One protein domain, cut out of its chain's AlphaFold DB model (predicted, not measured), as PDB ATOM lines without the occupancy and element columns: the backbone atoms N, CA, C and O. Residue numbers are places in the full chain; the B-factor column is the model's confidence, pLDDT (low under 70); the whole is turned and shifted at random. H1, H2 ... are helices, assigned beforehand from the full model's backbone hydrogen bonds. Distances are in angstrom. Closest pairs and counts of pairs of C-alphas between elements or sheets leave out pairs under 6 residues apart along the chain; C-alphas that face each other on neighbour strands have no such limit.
ATOM      1  N   ARG A 337     214.352 196.370 228.969       91.38
ATOM      2  CA  ARG A 337     214.954 196.531 230.306       91.38
ATOM      3  C   ARG A 337     215.713 197.853 230.464       91.38
ATOM      4  O   ARG A 337     215.788 198.359 231.583       91.38
ATOM      5  N   LYS A 338     216.268 198.396 229.374       91.50
ATOM      6  CA  LYS A 338     216.877 199.733 229.332       91.50
ATOM      7  C   LYS A 338     215.784 200.800 229.198       91.50
ATOM      8  O   LYS A 338     215.723 201.687 230.046       91.50
ATOM      9  N   ARG A 339     214.865 200.649 228.232       91.81
ATOM     10  CA  ARG A 339     213.769 201.606 227.958       91.81
ATOM     11  C   ARG A 339     212.864 201.840 229.167       91.81
ATOM     12  O   ARG A 339     212.827 202.955 229.672       91.81
ATOM     13  N   SER A 340     212.321 200.779 229.770       92.56
ATOM     14  CA  SER A 340     211.500 200.870 230.989       92.56
ATOM     15  C   SER A 340     212.263 201.432 232.202       92.56
ATOM     16  O   SER A 340     211.651 201.954 233.135       92.56
ATOM     17  N   SER A 341     213.603 201.386 232.209       91.81
ATOM     18  CA  SER A 341     214.405 202.078 233.228       91.81
ATOM     19  C   SER A 341     214.549 203.584 232.977       91.81
ATOM     20  O   SER A 341     214.878 204.286 233.935       91.81
ATOM     21  N   LEU A 342     214.350 204.068 231.749       92.38
ATOM     22  CA  LEU A 342     214.239 205.492 231.427       92.38
ATOM     23  C   LEU A 342     212.798 205.978 231.595       92.38
ATOM     24  O   LEU A 342     212.601 207.003 232.232       92.38
ATOM     25  N   ASP A 343     211.795 205.214 231.152       93.06
ATOM     26  CA  ASP A 343     210.372 205.575 231.293       93.06
ATOM     27  C   ASP A 343     210.007 205.853 232.765       93.06
ATOM     28  O   ASP A 343     209.488 206.914 233.109       93.06
ATOM     29  N   ARG A 344     210.399 204.944 233.670       93.06
ATOM     30  CA  ARG A 344     210.231 205.103 235.130       93.06
ATOM     31  C   ARG A 344     211.069 206.238 235.720       93.06
ATOM     32  O   ARG A 344     210.751 206.737 236.794       93.06
ATOM     33  N   LEU A 345     212.171 206.618 235.072       92.81
ATOM     34  CA  LEU A 345     213.028 207.721 235.511       92.81
ATOM     35  C   LEU A 345     212.447 209.072 235.080       92.81
ATOM     36  O   LEU A 345     212.492 210.013 235.866       92.81
ATOM     37  N   ILE A 346     211.841 209.146 233.893       92.88
ATOM     38  CA  ILE A 346     211.057 210.286 233.401       92.88
ATOM     39  C   ILE A 346     209.825 210.489 234.291       92.88
ATOM     40  O   ILE A 346     209.641 211.581 234.824       92.88
ATOM     41  N   GLU A 347     209.038 209.435 234.541       92.44
ATOM     42  CA  GLU A 347     207.903 209.457 235.479       92.44
ATOM     43  C   GLU A 347     208.335 209.976 236.858       92.44
ATOM     44  O   GLU A 347     207.751 210.923 237.385       92.44
ATOM     45  N   LYS A 348     209.413 209.414 237.422       90.12
ATOM     46  CA  LYS A 348     209.958 209.871 238.703       90.12
ATOM     47  C   LYS A 348     210.386 211.331 238.652       90.12
ATOM     48  O   LYS A 348     210.005 212.079 239.540       90.12
ATOM     49  N   THR A 349     211.130 211.752 237.636       88.62
ATOM     50  CA  THR A 349     211.575 213.148 237.469       88.62
ATOM     51  C   THR A 349     210.383 214.107 237.460       88.62
ATOM     52  O   THR A 349     210.409 215.106 238.175       88.62
ATOM     53  N   ARG A 350     209.290 213.742 236.776       89.19
ATOM     54  CA  ARG A 350     208.024 214.491 236.800       89.19
ATOM     55  C   ARG A 350     207.377 214.531 238.197       89.19
ATOM     56  O   ARG A 350     206.808 215.556 238.546       89.19
ATOM     57  N   GLU A 351     207.510 213.494 239.035       86.50
ATOM     58  CA  GLU A 351     207.127 213.576 240.462       86.50
ATOM     59  C   GLU A 351     208.052 214.490 241.292       86.50
ATOM     60  O   GLU A 351     207.567 215.222 242.154       86.50
ATOM     61  N   TYR A 352     209.374 214.436 241.076       81.25
ATOM     62  CA  TYR A 352     210.362 215.182 241.875       81.25
ATOM     63  C   TYR A 352     210.322 216.687 241.602       81.25
ATOM     64  O   TYR A 352     210.374 217.475 242.543       81.25
ATOM     65  N   PHE A 353     210.200 217.078 240.333       81.06
ATOM     66  CA  PHE A 353     210.228 218.473 239.890       81.06
ATOM     67  C   PHE A 353     208.820 219.050 239.637       81.06
ATOM     68  O   PHE A 353     208.680 220.115 239.044       81.06
ATOM     69  N   ALA A 354     207.766 218.417 240.170       80.50
ATOM     70  CA  ALA A 354     206.375 218.896 240.111       80.50
ATOM     71  C   ALA A 354     206.132 220.282 240.758       80.50
ATOM     72  O   ALA A 354     205.007 220.776 240.767       80.50
ATOM     73  N   SER A 355     207.156 220.894 241.361       76.50
ATOM     74  CA  SER A 355     207.130 222.246 241.937       76.50
ATOM     75  C   SER A 355     208.138 223.213 241.294       76.50
ATOM     76  O   SER A 355     208.210 224.360 241.728       76.50
ATOM     77  N   ASP A 356     208.895 222.757 240.287       80.88
ATOM     78  CA  ASP A 356     209.952 223.483 239.566       80.88
ATOM     79  C   ASP A 356     209.846 223.145 238.059       80.88
ATOM     80  O   ASP A 356     210.620 222.332 237.544       80.88
ATOM     81  N   PRO A 357     208.842 223.692 237.339       82.12
ATOM     82  CA  PRO A 357     208.445 223.195 236.019       82.12
ATOM     83  C   PRO A 357     209.528 223.342 234.940       82.12
ATOM     84  O   PRO A 357     209.614 222.493 234.058       82.12
ATOM     85  N   GLU A 358     210.382 224.362 235.027       82.38
ATOM     86  CA  GLU A 358     211.491 224.590 234.087       82.38
ATOM     87  C   GLU A 358     212.551 223.480 234.192       82.38
ATOM     88  O   GLU A 358     212.861 222.808 233.205       82.38
ATOM     89  N   GLN A 359     213.027 223.204 235.412       78.69
ATOM     90  CA  GLN A 359     213.970 222.113 235.690       78.69
ATOM     91  C   GLN A 359     213.347 220.741 235.391       78.69
ATOM     92  O   GLN A 359     214.041 219.831 234.935       78.69
ATOM     93  N   CYS A 360     212.030 220.592 235.599       84.94
ATOM     94  CA  CYS A 360     211.294 219.404 235.179       84.94
ATOM     95  C   CYS A 360     211.350 219.215 233.659       84.94
ATOM     96  O   CYS A 360     211.675 218.123 233.199       84.94
ATOM     97  N   ALA A 361     211.013 220.252 232.888       86.88
ATOM     98  CA  ALA A 361     210.927 220.187 231.434       86.88
ATOM     99  C   ALA A 361     212.285 219.848 230.807       86.88
ATOM    100  O   ALA A 361     212.363 218.935 229.987       86.88
ATOM    101  N   GLU A 362     213.362 220.505 231.246       87.31
ATOM    102  CA  GLU A 362     214.701 220.234 230.725       87.31
ATOM    103  C   GLU A 362     215.193 218.820 231.080       87.31
ATOM    104  O   GLU A 362     215.635 218.077 230.201       87.31
ATOM    105  N   ALA A 363     215.088 218.408 232.350       86.38
ATOM    106  CA  ALA A 363     215.541 217.081 232.769       86.38
ATOM    107  C   ALA A 363     214.748 215.955 232.077       86.38
ATOM    108  O   ALA A 363     215.315 214.914 231.743       86.38
ATOM    109  N   VAL A 364     213.454 216.171 231.818       90.12
ATOM    110  CA  VAL A 364     212.610 215.262 231.031       90.12
ATOM    111  C   VAL A 364     213.045 215.232 229.564       90.12
ATOM    112  O   VAL A 364     213.297 214.145 229.051       90.12
ATOM    113  N   ALA A 365     213.221 216.386 228.912       90.50
ATOM    114  CA  ALA A 365     213.635 216.464 227.511       90.50
ATOM    115  C   ALA A 365     214.994 215.783 227.260       90.50
ATOM    116  O   ALA A 365     215.153 215.049 226.286       90.50
ATOM    117  N   GLN A 366     215.962 215.947 228.168       87.75
ATOM    118  CA  GLN A 366     217.259 215.271 228.064       87.75
ATOM    119  C   GLN A 366     217.142 213.744 228.266       87.75
ATOM    120  O   GLN A 366     217.809 212.980 227.566       87.75
ATOM    121  N   LEU A 367     216.272 213.264 229.166       91.00
ATOM    122  CA  LEU A 367     215.993 211.826 229.318       91.00
ATOM    123  C   LEU A 367     215.245 211.237 228.108       91.00
ATOM    124  O   LEU A 367     215.492 210.089 227.737       91.00
ATOM    125  N   GLU A 368     214.364 212.008 227.474       91.44
ATOM    126  CA  GLU A 368     213.633 211.619 226.263       91.44
ATOM    127  C   GLU A 368     214.550 211.605 225.026       91.44
ATOM    128  O   GLU A 368     214.482 210.669 224.226       91.44
ATOM    129  N   ALA A 369     215.505 212.534 224.925       89.81
ATOM    130  CA  ALA A 369     216.581 212.471 223.936       89.81
ATOM    131  C   ALA A 369     217.438 211.201 224.111       89.81
ATOM    132  O   ALA A 369     217.669 210.471 223.148       89.81
ATOM    133  N   GLN A 370     217.830 210.864 225.346       88.31
ATOM    134  CA  GLN A 370     218.559 209.622 225.648       88.31
ATOM    135  C   GLN A 370     217.726 208.356 225.361       88.31
ATOM    136  O   GLN A 370     218.259 207.352 224.887       88.31
ATOM    137  N   ARG A 371     216.402 208.402 225.571       88.81
ATOM    138  CA  ARG A 371     215.463 207.342 225.156       88.81
ATOM    139  C   ARG A 371     215.441 207.171 223.633       88.81
ATOM    140  O   ARG A 371     215.383 206.037 223.167       88.81
ATOM    141  N   SER A 372     215.519 208.268 222.877       87.88
ATOM    142  CA  SER A 372     215.599 208.260 221.410       87.88
ATOM    143  C   SER A 372     216.928 207.677 220.905       87.88
ATOM    144  O   SER A 372     216.928 206.815 220.026       87.88
ATOM    145  N   VAL A 373     218.058 208.033 221.531       87.00
ATOM    146  CA  VAL A 373     219.371 207.430 221.226       87.00
ATOM    147  C   VAL A 373     219.344 205.913 221.446       87.00
ATOM    148  O   VAL A 373     219.724 205.169 220.549       87.00
ATOM    149  N   LEU A 374     218.785 205.426 222.563       85.69
ATOM    150  CA  LEU A 374     218.595 203.983 222.816       85.69
ATOM    151  C   LEU A 374     217.470 203.321 221.985       85.69
ATOM    152  O   LEU A 374     217.220 202.115 222.130       85.69
ATOM    153  N   ARG A 375     216.775 204.083 221.131       85.44
ATOM    154  CA  ARG A 375     215.911 203.540 220.076       85.44
ATOM    155  C   ARG A 375     216.690 203.338 218.776       85.44
ATOM    156  O   ARG A 375     216.618 202.251 218.218       85.44
ATOM    157  N   ALA A 376     217.469 204.334 218.351       83.06
ATOM    158  CA  ALA A 376     218.283 204.257 217.137       83.06
ATOM    159  C   ALA A 376     219.506 203.326 217.280       83.06
ATOM    160  O   ALA A 376     219.777 202.509 216.408       83.06
ATOM    161  N   GLN A 377     220.244 203.423 218.389       74.19
ATOM    162  CA  GLN A 377     221.464 202.653 218.648       74.19
ATOM    163  C   GLN A 377     221.150 201.434 219.523       74.19
ATOM    164  O   GLN A 377     221.430 201.400 220.727       74.19
ATOM    165  N   GLN A 378     220.526 200.416 218.925       71.06
ATOM    166  CA  GLN A 378     220.191 199.190 219.647       71.06
ATOM    167  C   GLN A 378     221.444 198.385 220.025       71.06
ATOM    168  O   GLN A 378     222.009 197.645 219.231       71.06
ATOM    169  N   GLY A 379     221.852 198.505 221.285       73.25
ATOM    170  CA  GLY A 379     222.999 197.789 221.845       73.25
ATOM    171  C   GLY A 379     223.640 198.592 222.967       73.25
ATOM    172  O   GLY A 379     223.857 198.054 224.059       73.25
ATOM    173  N   GLU A 380     223.799 199.897 222.732       81.62
ATOM    174  CA  GLU A 380     224.438 200.855 223.635       81.62
ATOM    175  C   GLU A 380     223.843 200.861 225.041       81.62
ATOM    176  O   GLU A 380     222.637 200.665 225.242       81.62
ATOM    177  N   ASP A 381     224.697 201.001 226.053       86.56
ATOM    178  CA  ASP A 381     224.264 201.027 227.451       86.56
ATOM    179  C   ASP A 381     223.794 202.419 227.892       86.56
ATOM    180  O   ASP A 381     224.158 203.438 227.317       86.56
ATOM    181  N   ILE A 382     222.970 202.468 228.942       87.88
ATOM    182  CA  ILE A 382     222.522 203.738 229.528       87.88
ATOM    183  C   ILE A 382     223.772 204.514 229.987       87.88
ATOM    184  O   ILE A 382     224.515 203.962 230.802       87.88
ATOM    185  N   PRO A 383     224.020 205.763 229.550       88.69
ATOM    186  CA  PRO A 383     225.255 206.472 229.885       88.69
ATOM    187  C   PRO A 383     225.404 206.681 231.395       88.69
ATOM    188  O   PRO A 383     224.423 206.843 232.129       88.69
ATOM    189  N   ASP A 384     226.647 206.680 231.879       88.44
ATOM    190  CA  ASP A 384     226.948 206.678 233.315       88.44
ATOM    191  C   ASP A 384     226.428 207.925 234.044       88.44
ATOM    192  O   ASP A 384     225.976 207.816 235.185       88.44
ATOM    193  N   ALA A 385     226.372 209.076 233.373       86.62
ATOM    194  CA  ALA A 385     225.647 210.267 233.811       86.62
ATOM    195  C   ALA A 385     224.181 209.966 234.194       86.62
ATOM    196  O   ALA A 385     223.747 210.230 235.320       86.62
ATOM    197  N   VAL A 386     223.428 209.313 233.303       89.88
ATOM    198  CA  VAL A 386     222.034 208.907 233.552       89.88
ATOM    199  C   VAL A 386     221.967 207.789 234.599       89.88
ATOM    200  O   VAL A 386     221.066 207.802 235.440       89.88
ATOM    201  N   LYS A 387     222.943 206.866 234.655       90.69
ATOM    202  CA  LYS A 387     223.035 205.883 235.754       90.69
ATOM    203  C   LYS A 387     223.208 206.570 237.121       90.69
ATOM    204  O   LYS A 387     222.553 206.154 238.080       90.69
ATOM    205  N   ARG A 388     224.053 207.605 237.225       89.75
ATOM    206  CA  ARG A 388     224.298 208.403 238.446       89.75
ATOM    207  C   ARG A 388     223.053 209.194 238.855       89.75
ATOM    208  O   ARG A 388     222.655 209.125 240.017       89.75
ATOM    209  N   TYR A 389     222.386 209.856 237.910       88.94
ATOM    210  CA  TYR A 389     221.123 210.563 238.156       88.94
ATOM    211  C   TYR A 389     219.999 209.609 238.597       88.94
ATOM    212  O   TYR A 389     219.327 209.839 239.599       88.94
ATOM    213  N   ARG A 390     219.863 208.443 237.953       90.94
ATOM    214  CA  ARG A 390     218.938 207.386 238.396       90.94
ATOM    215  C   ARG A 390     219.204 206.960 239.845       90.94
ATOM    216  O   ARG A 390     218.265 206.718 240.602       90.94
ATOM    217  N   GLN A 391     220.472 206.880 240.262       90.69
ATOM    218  CA  GLN A 391     220.826 206.596 241.657       90.69
ATOM    219  C   GLN A 391     220.486 207.747 242.613       90.69
ATOM    220  O   GLN A 391     220.079 207.461 243.739       90.69
ATOM    221  N   SER A 392     220.655 209.020 242.231       87.75
ATOM    222  CA  SER A 392     220.290 210.149 243.103       87.75
ATOM    223  C   SER A 392     218.772 210.207 243.308       87.75
ATOM    224  O   SER A 392     218.325 210.238 244.454       87.75
ATOM    225  N   ILE A 393     217.988 210.065 242.236       88.56
ATOM    226  CA  ILE A 393     216.520 209.983 242.271       88.56
ATOM    227  C   ILE A 393     216.033 208.824 243.159       88.56
ATOM    228  O   ILE A 393     215.207 209.040 244.046       88.56
ATOM    229  N   PHE A 394     216.584 207.609 243.033       87.81
ATOM    230  CA  PHE A 394     216.206 206.506 243.933       87.81
ATOM    231  C   PHE A 394     216.667 206.706 245.390       87.81
ATOM    232  O   PHE A 394     215.988 206.246 246.310       87.81
ATOM    233  N   LYS A 395     217.775 207.422 245.639       87.62
ATOM    234  CA  LYS A 395     218.191 207.813 247.002       87.62
ATOM    235  C   LYS A 395     217.231 208.840 247.621       87.62
ATOM    236  O   LYS A 395     217.006 208.778 248.831       87.62
ATOM    237  N   LEU A 396     216.636 209.736 246.827       85.88
ATOM    238  CA  LEU A 396     215.547 210.615 247.279       85.88
ATOM    239  C   LEU A 396     214.273 209.811 247.578       85.88
ATOM    240  O   LEU A 396     213.733 209.924 248.676       85.88
ATOM    241  N   ASP A 397     213.856 208.927 246.667       87.00
ATOM    242  CA  ASP A 397     212.665 208.073 246.814       87.00
ATOM    243  C   ASP A 397     212.716 207.216 248.089       87.00
ATOM    244  O   ASP A 397     211.740 207.131 248.841       87.00
ATOM    245  N   TYR A 398     213.893 206.665 248.399       88.88
ATOM    246  CA  TYR A 398     214.155 205.966 249.655       88.88
ATOM    247  C   TYR A 398     214.043 206.878 250.889       88.88
ATOM    248  O   TYR A 398     213.391 206.499 251.864       88.88
ATOM    249  N   LYS A 399     214.633 208.084 250.862       87.06
ATOM    250  CA  LYS A 399     214.562 209.047 251.980       87.06
ATOM    251  C   LYS A 399     213.125 209.494 252.265       87.06
ATOM    252  O   LYS A 399     212.716 209.488 253.423       87.06
ATOM    253  N   VAL A 400     212.339 209.795 251.226       86.25
ATOM    254  CA  VAL A 400     210.911 210.135 251.356       86.25
ATOM    255  C   VAL A 400     210.138 208.963 251.962       86.25
ATOM    256  O   VAL A 400     209.458 209.132 252.973       86.25
ATOM    257  N   LYS A 401     210.288 207.749 251.414       87.69
ATOM    258  CA  LYS A 401     209.626 206.542 251.943       87.69
ATOM    259  C   LYS A 401     209.993 206.256 253.402       87.69
ATOM    260  O   LYS A 401     209.111 205.884 254.177       87.69
ATOM    261  N   LYS A 402     211.258 206.462 253.788       88.75
ATOM    262  CA  LYS A 402     211.724 206.338 255.175       88.75
ATOM    263  C   LYS A 402     211.004 207.338 256.090       88.75
ATOM    264  O   LYS A 402     210.350 206.908 257.036       88.75
ATOM    265  N   PHE A 403     211.026 208.631 255.763       84.69
ATOM    266  CA  PHE A 403     210.379 209.671 256.572       84.69
ATOM    267  C   PHE A 403     208.859 209.483 256.690       84.69
ATOM    268  O   PHE A 403     208.288 209.647 257.767       84.69
ATOM    269  N   VAL A 404     208.188 209.077 255.608       84.75
ATOM    270  CA  VAL A 404     206.747 208.769 255.627       84.75
ATOM    271  C   VAL A 404     206.444 207.568 256.531       84.75
ATOM    272  O   VAL A 404     205.448 207.587 257.255       84.75
ATOM    273  N   LYS A 405     207.309 206.543 256.547       87.31
ATOM    274  CA  LYS A 405     207.199 205.412 257.481       87.31
ATOM    275  C   LYS A 405     207.373 205.870 258.934       87.31
ATOM    276  O   LYS A 405     206.552 205.508 259.770       87.31
ATOM    277  N   GLU A 406     208.374 206.701 259.214       85.19
ATOM    278  CA  GLU A 406     208.662 207.232 260.556       85.19
ATOM    279  C   GLU A 406     207.526 208.136 261.074       85.19
ATOM    280  O   GLU A 406     207.065 207.982 262.207       85.19
ATOM    281  N   ARG A 407     206.962 209.010 260.227       80.50
ATOM    282  CA  ARG A 407     205.779 209.814 260.589       80.50
ATOM    283  C   ARG A 407     204.545 208.949 260.868       80.50
ATOM    284  O   ARG A 407     203.781 209.282 261.773       80.50
ATOM    285  N   ARG A 408     204.361 207.835 260.148       80.19
ATOM    286  CA  ARG A 408     203.271 206.871 260.403       80.19
ATOM    287  C   ARG A 408     203.445 206.114 261.721       80.19
ATOM    288  O   ARG A 408     202.446 205.890 262.399       80.19
ATOM    289  N   THR A 409     204.671 205.766 262.119       79.50
ATOM    290  CA  THR A 409     204.922 205.146 263.434       79.50
ATOM    291  C   THR A 409     204.763 206.131 264.594       79.50
ATOM    292  O   THR A 409     204.331 205.718 265.662       79.50
ATOM    293  N   HIS A 410     205.051 207.424 264.400       70.31
ATOM    294  CA  HIS A 410     204.959 208.422 265.475       70.31
ATOM    295  C   HIS A 410     203.590 209.102 265.643       70.31
ATOM    296  O   HIS A 410     203.294 209.559 266.744       70.31
ATOM    297  N   ARG A 411     202.754 209.211 264.596       64.88
ATOM    298  CA  ARG A 411     201.503 210.007 264.646       64.88
ATOM    299  C   ARG A 411     200.201 209.195 264.624       64.88
ATOM    300  O   ARG A 411     199.124 209.784 264.549       64.88
ATOM    301  N   GLY A 412     200.288 207.866 264.656       53.47
ATOM    302  CA  GLY A 412     199.156 206.983 264.370       53.47
ATOM    303  C   GLY A 412     198.815 206.931 262.872       53.47
ATOM    304  O   GLY A 412     199.222 207.783 262.080       53.47
ATOM    305  N   ALA A 413     198.073 205.902 262.462       55.66
ATOM    306  CA  ALA A 413     197.879 205.530 261.055       55.66
ATOM    307  C   ALA A 413     196.838 206.390 260.294       55.66
ATOM    308  O   ALA A 413     196.003 205.863 259.565       55.66
ATOM    309  N   ALA A 414     196.883 207.716 260.452       49.72
ATOM    310  CA  ALA A 414     195.879 208.651 259.929       49.72
ATOM    311  C   ALA A 414     196.215 209.292 258.562       49.72
ATOM    312  O   ALA A 414     195.425 210.088 258.060       49.72
ATOM    313  N   THR A 415     197.369 208.992 257.948       53.50
ATOM    314  CA  THR A 415     197.762 209.558 256.640       53.50
ATOM    315  C   THR A 415     197.821 208.508 255.530       53.50
ATOM    316  O   THR A 415     198.673 207.609 255.521       53.50
ATOM    317  N   ALA A 416     196.919 208.673 254.556       55.09
ATOM    318  CA  ALA A 416     196.841 207.915 253.308       55.09
ATOM    319  C   ALA A 416     198.108 208.083 252.434       55.09
ATOM    320  O   ALA A 416     199.132 208.606 252.878       55.09
ATOM    321  N   ALA A 417     198.094 207.571 251.201       58.16
ATOM    322  CA  ALA A 417     199.197 207.786 250.266       58.16
ATOM    323  C   ALA A 417     199.331 209.284 249.929       58.16
ATOM    324  O   ALA A 417     198.355 209.902 249.514       58.16
ATOM    325  N   LEU A 418     200.529 209.855 250.110       60.72
ATOM    326  CA  LEU A 418     200.790 211.258 249.778       60.72
ATOM    327  C   LEU A 418     200.640 211.479 248.265       60.72
ATOM    328  O   LEU A 418     201.199 210.714 247.466       60.72
ATOM    329  N   ALA A 419     199.920 212.534 247.885       65.50
ATOM    330  CA  ALA A 419     199.783 212.965 246.496       65.50
ATOM    331  C   ALA A 419     201.156 213.345 245.893       65.50
ATOM    332  O   ALA A 419     202.069 213.687 246.645       65.50
ATOM    333  N   PRO A 420     201.345 213.332 244.558       61.16
ATOM    334  CA  PRO A 420     202.630 213.689 243.943       61.16
ATOM    335  C   PRO A 420     203.153 215.076 244.358       61.16
ATOM    336  O   PRO A 420     204.332 215.226 244.666       61.16
ATOM    337  N   THR A 421     202.263 216.062 244.484       61.97
ATOM    338  CA  THR A 421     202.572 217.408 244.999       61.97
ATOM    339  C   THR A 421     203.035 217.398 246.460       61.97
ATOM    340  O   THR A 421     204.000 218.071 246.810       61.97
ATOM    341  N   ASP A 422     202.402 216.588 247.307       72.12
ATOM    342  CA  ASP A 422     202.751 216.399 248.723       72.12
ATOM    343  C   ASP A 422     204.096 215.652 248.877       72.12
ATOM    344  O   ASP A 422     204.891 215.960 249.765       72.12
ATOM    345  N   LYS A 423     204.451 214.757 247.937       70.56
ATOM    346  CA  LYS A 423     205.820 214.210 247.835       70.56
ATOM    347  C   LYS A 423     206.830 215.328 247.561       70.56
ATOM    348  O   LYS A 423     207.784 215.447 248.324       70.56
ATOM    349  N   ALA A 424     206.616 216.151 246.529       70.62
ATOM    350  CA  ALA A 424     207.506 217.268 246.173       70.62
ATOM    351  C   ALA A 424     207.684 218.262 247.340       70.62
ATOM    352  O   ALA A 424     208.809 218.619 247.702       70.62
ATOM    353  N   GLN A 425     206.591 218.619 248.020       74.94
ATOM    354  CA  GLN A 425     206.632 219.432 249.237       74.94
ATOM    355  C   GLN A 425     207.372 218.729 250.386       74.94
ATOM    356  O   GLN A 425     208.187 219.362 251.053       74.94
ATOM    357  N   THR A 426     207.161 217.427 250.593       74.06
ATOM    358  CA  THR A 426     207.888 216.622 251.592       74.06
ATOM    359  C   THR A 426     209.395 216.578 251.306       74.06
ATOM    360  O   THR A 426     210.189 216.634 252.242       74.06
ATOM    361  N   ILE A 427     209.815 216.520 250.038       72.94
ATOM    362  CA  ILE A 427     211.232 216.544 249.632       72.94
ATOM    363  C   ILE A 427     211.874 217.888 249.993       72.94
ATOM    364  O   ILE A 427     212.924 217.900 250.639       72.94
ATOM    365  N   ARG A 428     211.207 219.005 249.662       73.56
ATOM    366  CA  ARG A 428     211.635 220.360 250.055       73.56
ATOM    367  C   ARG A 428     211.698 220.516 251.584       73.56
ATOM    368  O   ARG A 428     212.722 220.947 252.105       73.56
ATOM    369  N   GLN A 429     210.656 220.094 252.312       73.50
ATOM    370  CA  GLN A 429     210.601 220.124 253.788       73.50
ATOM    371  C   GLN A 429     211.726 219.318 254.453       73.50
ATOM    372  O   GLN A 429     212.191 219.681 255.529       73.50
ATOM    373  N   LEU A 430     212.158 218.218 253.834       70.56
ATOM    374  CA  LEU A 430     213.220 217.357 254.353       70.56
ATOM    375  C   LEU A 430     214.635 217.928 254.173       70.56
ATOM    376  O   LEU A 430     215.594 217.284 254.602       70.56
ATOM    377  N   GLY A 431     214.796 219.073 253.498       60.84
ATOM    378  CA  GLY A 431     216.110 219.656 253.213       60.84
ATOM    379  C   GLY A 431     217.013 218.746 252.372       60.84
ATOM    380  O   GLY A 431     218.227 218.949 252.324       60.84
ATOM    381  N   VAL A 432     216.455 217.721 251.711       60.88
ATOM    382  CA  VAL A 432     217.225 216.887 250.788       60.88
ATOM    383  C   VAL A 432     217.372 217.682 249.506       60.88
ATOM    384  O   VAL A 432     216.477 217.657 248.666       60.88
ATOM    385  N   GLY A 433     218.471 218.433 249.413       55.62
ATOM    386  CA  GLY A 433     218.711 219.373 248.322       55.62
ATOM    387  C   GLY A 433     218.398 218.770 246.954       55.62
ATOM    388  O   GLY A 433     218.726 217.601 246.705       55.62
ATOM    389  N   THR A 434     217.752 219.585 246.111       58.78
ATOM    390  CA  THR A 434     217.420 219.319 244.702       58.78
ATOM    391  C   THR A 434     218.526 218.473 244.082       58.78
ATOM    392  O   THR A 434     219.687 218.868 244.222       58.78
ATOM    393  N   PRO A 435     218.219 217.282 243.522       58.62
ATOM    394  CA  PRO A 435     219.189 216.197 243.371       58.62
ATOM    395  C   PRO A 435     220.472 216.729 242.743       58.62
ATOM    396  O   PRO A 435     220.453 217.133 241.587       58.62
ATOM    397  N   ALA A 436     221.551 216.756 243.541       46.81
ATOM    398  CA  ALA A 436     222.654 217.731 243.447       46.81
ATOM    399  C   ALA A 436     223.583 217.602 242.221       46.81
ATOM    400  O   ALA A 436     224.727 218.036 242.234       46.81
ATOM    401  N   ASN A 437     223.094 216.947 241.177       49.19
ATOM    402  CA  ASN A 437     223.647 216.908 239.845       49.19
ATOM    403  C   ASN A 437     222.462 217.166 238.901       49.19
ATOM    404  O   ASN A 437     221.680 216.250 238.629       49.19
ATOM    405  N   HIS A 438     222.317 218.409 238.428       56.16
ATOM    406  CA  HIS A 438     221.464 218.708 237.274       56.16
ATOM    407  C   HIS A 438     221.902 217.792 236.124       56.16
ATOM    408  O   HIS A 438     223.102 217.542 235.991       56.16
ATOM    409  N   LEU A 439     220.981 217.285 235.299       55.22
ATOM    410  CA  LEU A 439     221.375 216.338 234.248       55.22
ATOM    411  C   LEU A 439     222.367 216.991 233.254       55.22
ATOM    412  O   LEU A 439     223.369 216.365 232.910       55.22
ATOM    413  N   LEU A 440     222.193 218.298 232.991       52.06
ATOM    414  CA  LEU A 440     223.196 219.242 232.462       52.06
ATOM    415  C   LEU A 440     224.620 218.997 232.997       52.06
ATOM    416  O   LEU A 440     225.530 218.667 232.244       52.06
ATOM    417  N   GLY A 441     224.818 219.139 234.311       52.56
ATOM    418  CA  GLY A 441     226.134 219.088 234.957       52.56
ATOM    419  C   GLY A 441     226.779 217.699 235.001       52.56
ATOM    420  O   GLY A 441     227.922 217.587 235.428       52.56
ATOM    421  N   LEU A 442     226.060 216.653 234.578       53.50
ATOM    422  CA  LEU A 442     226.595 215.300 234.398       53.50
ATOM    423  C   LEU A 442     226.783 214.912 232.927       53.50
ATOM    424  O   LEU A 442     227.641 214.083 232.652       53.50
ATOM    425  N   LEU A 443     225.988 215.456 231.999       50.88
ATOM    426  CA  LEU A 443     226.063 215.124 230.570       50.88
ATOM    427  C   LEU A 443     226.983 216.065 229.784       50.88
ATOM    428  O   LEU A 443     227.650 215.618 228.855       50.88
ATOM    429  N   CYS A 444     227.077 217.345 230.155       45.97
ATOM    430  CA  CYS A 444     227.927 218.310 229.449       45.97
ATOM    431  C   CYS A 444     229.432 218.140 229.744       45.97
ATOM    432  O   CYS A 444     230.255 218.726 229.048       45.97
TER     433      CYS A 444
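Overview. This is residues 337 to 444 of the 466 residues of the protein "RWP-RK domain-containing" of Chlorella sorokiniana (UniProt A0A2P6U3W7). H1 and H2 form a helical hairpin; long H3 crosses H1, short H4 packs on both H1 and H3, and the chain folds back to H5 beside residues 385 to 389 of H3. The 108 printed residues, with helices H1 to H5 and no named strand, are all helix in class. The whole is only just compact, close to loose, with radius of gyration of the C-alphas 15.4 A and spans 51 by 27 by 19 A.

Along the chain. H1, residues 337 to 352, begins at C-alpha 337 (214.954, 196.531, 230.306). H2, residues 357 to 376, is 28.5 A long; H3, residues 384 to 411, is 40.5 A. H4 is residues 420 to 429. H5, residues 439 to 443, ends at C-alpha 443 (226.063, 215.124, 230.570).

Arrangement. H1 and H2 touch at a shallow tilt of 6 degrees, opposite ways; their closest C-alphas, Ile 346 and Val 364, are 5.7 A apart. H1 touches H3 with residues 345 to 349 alone, at a steep tilt of 53 degrees, closest C-alphas Leu 345 and Arg 390, 6.6 A. H3 touches H4 with residues 396 to 400 alone, about perpendicular at 87 degrees, closest C-alphas Val 400 and Ile 427, 6.6 A. H3 touches H5, closest C-alphas Ala 385 and Leu 442, 5.2 A. O i to N i+4 pairs are within hydrogen-bond range throughout H2, H3, H4 and H5, and in 10 of 12 in H1.

Size, cuts and confidence. The farthest C-alphas, Gln 377 and Gly 412, are 51.1 A apart. The printed part has no cut and no long link. Residues 411 to 421 and 431 to 444 have pLDDT under 70.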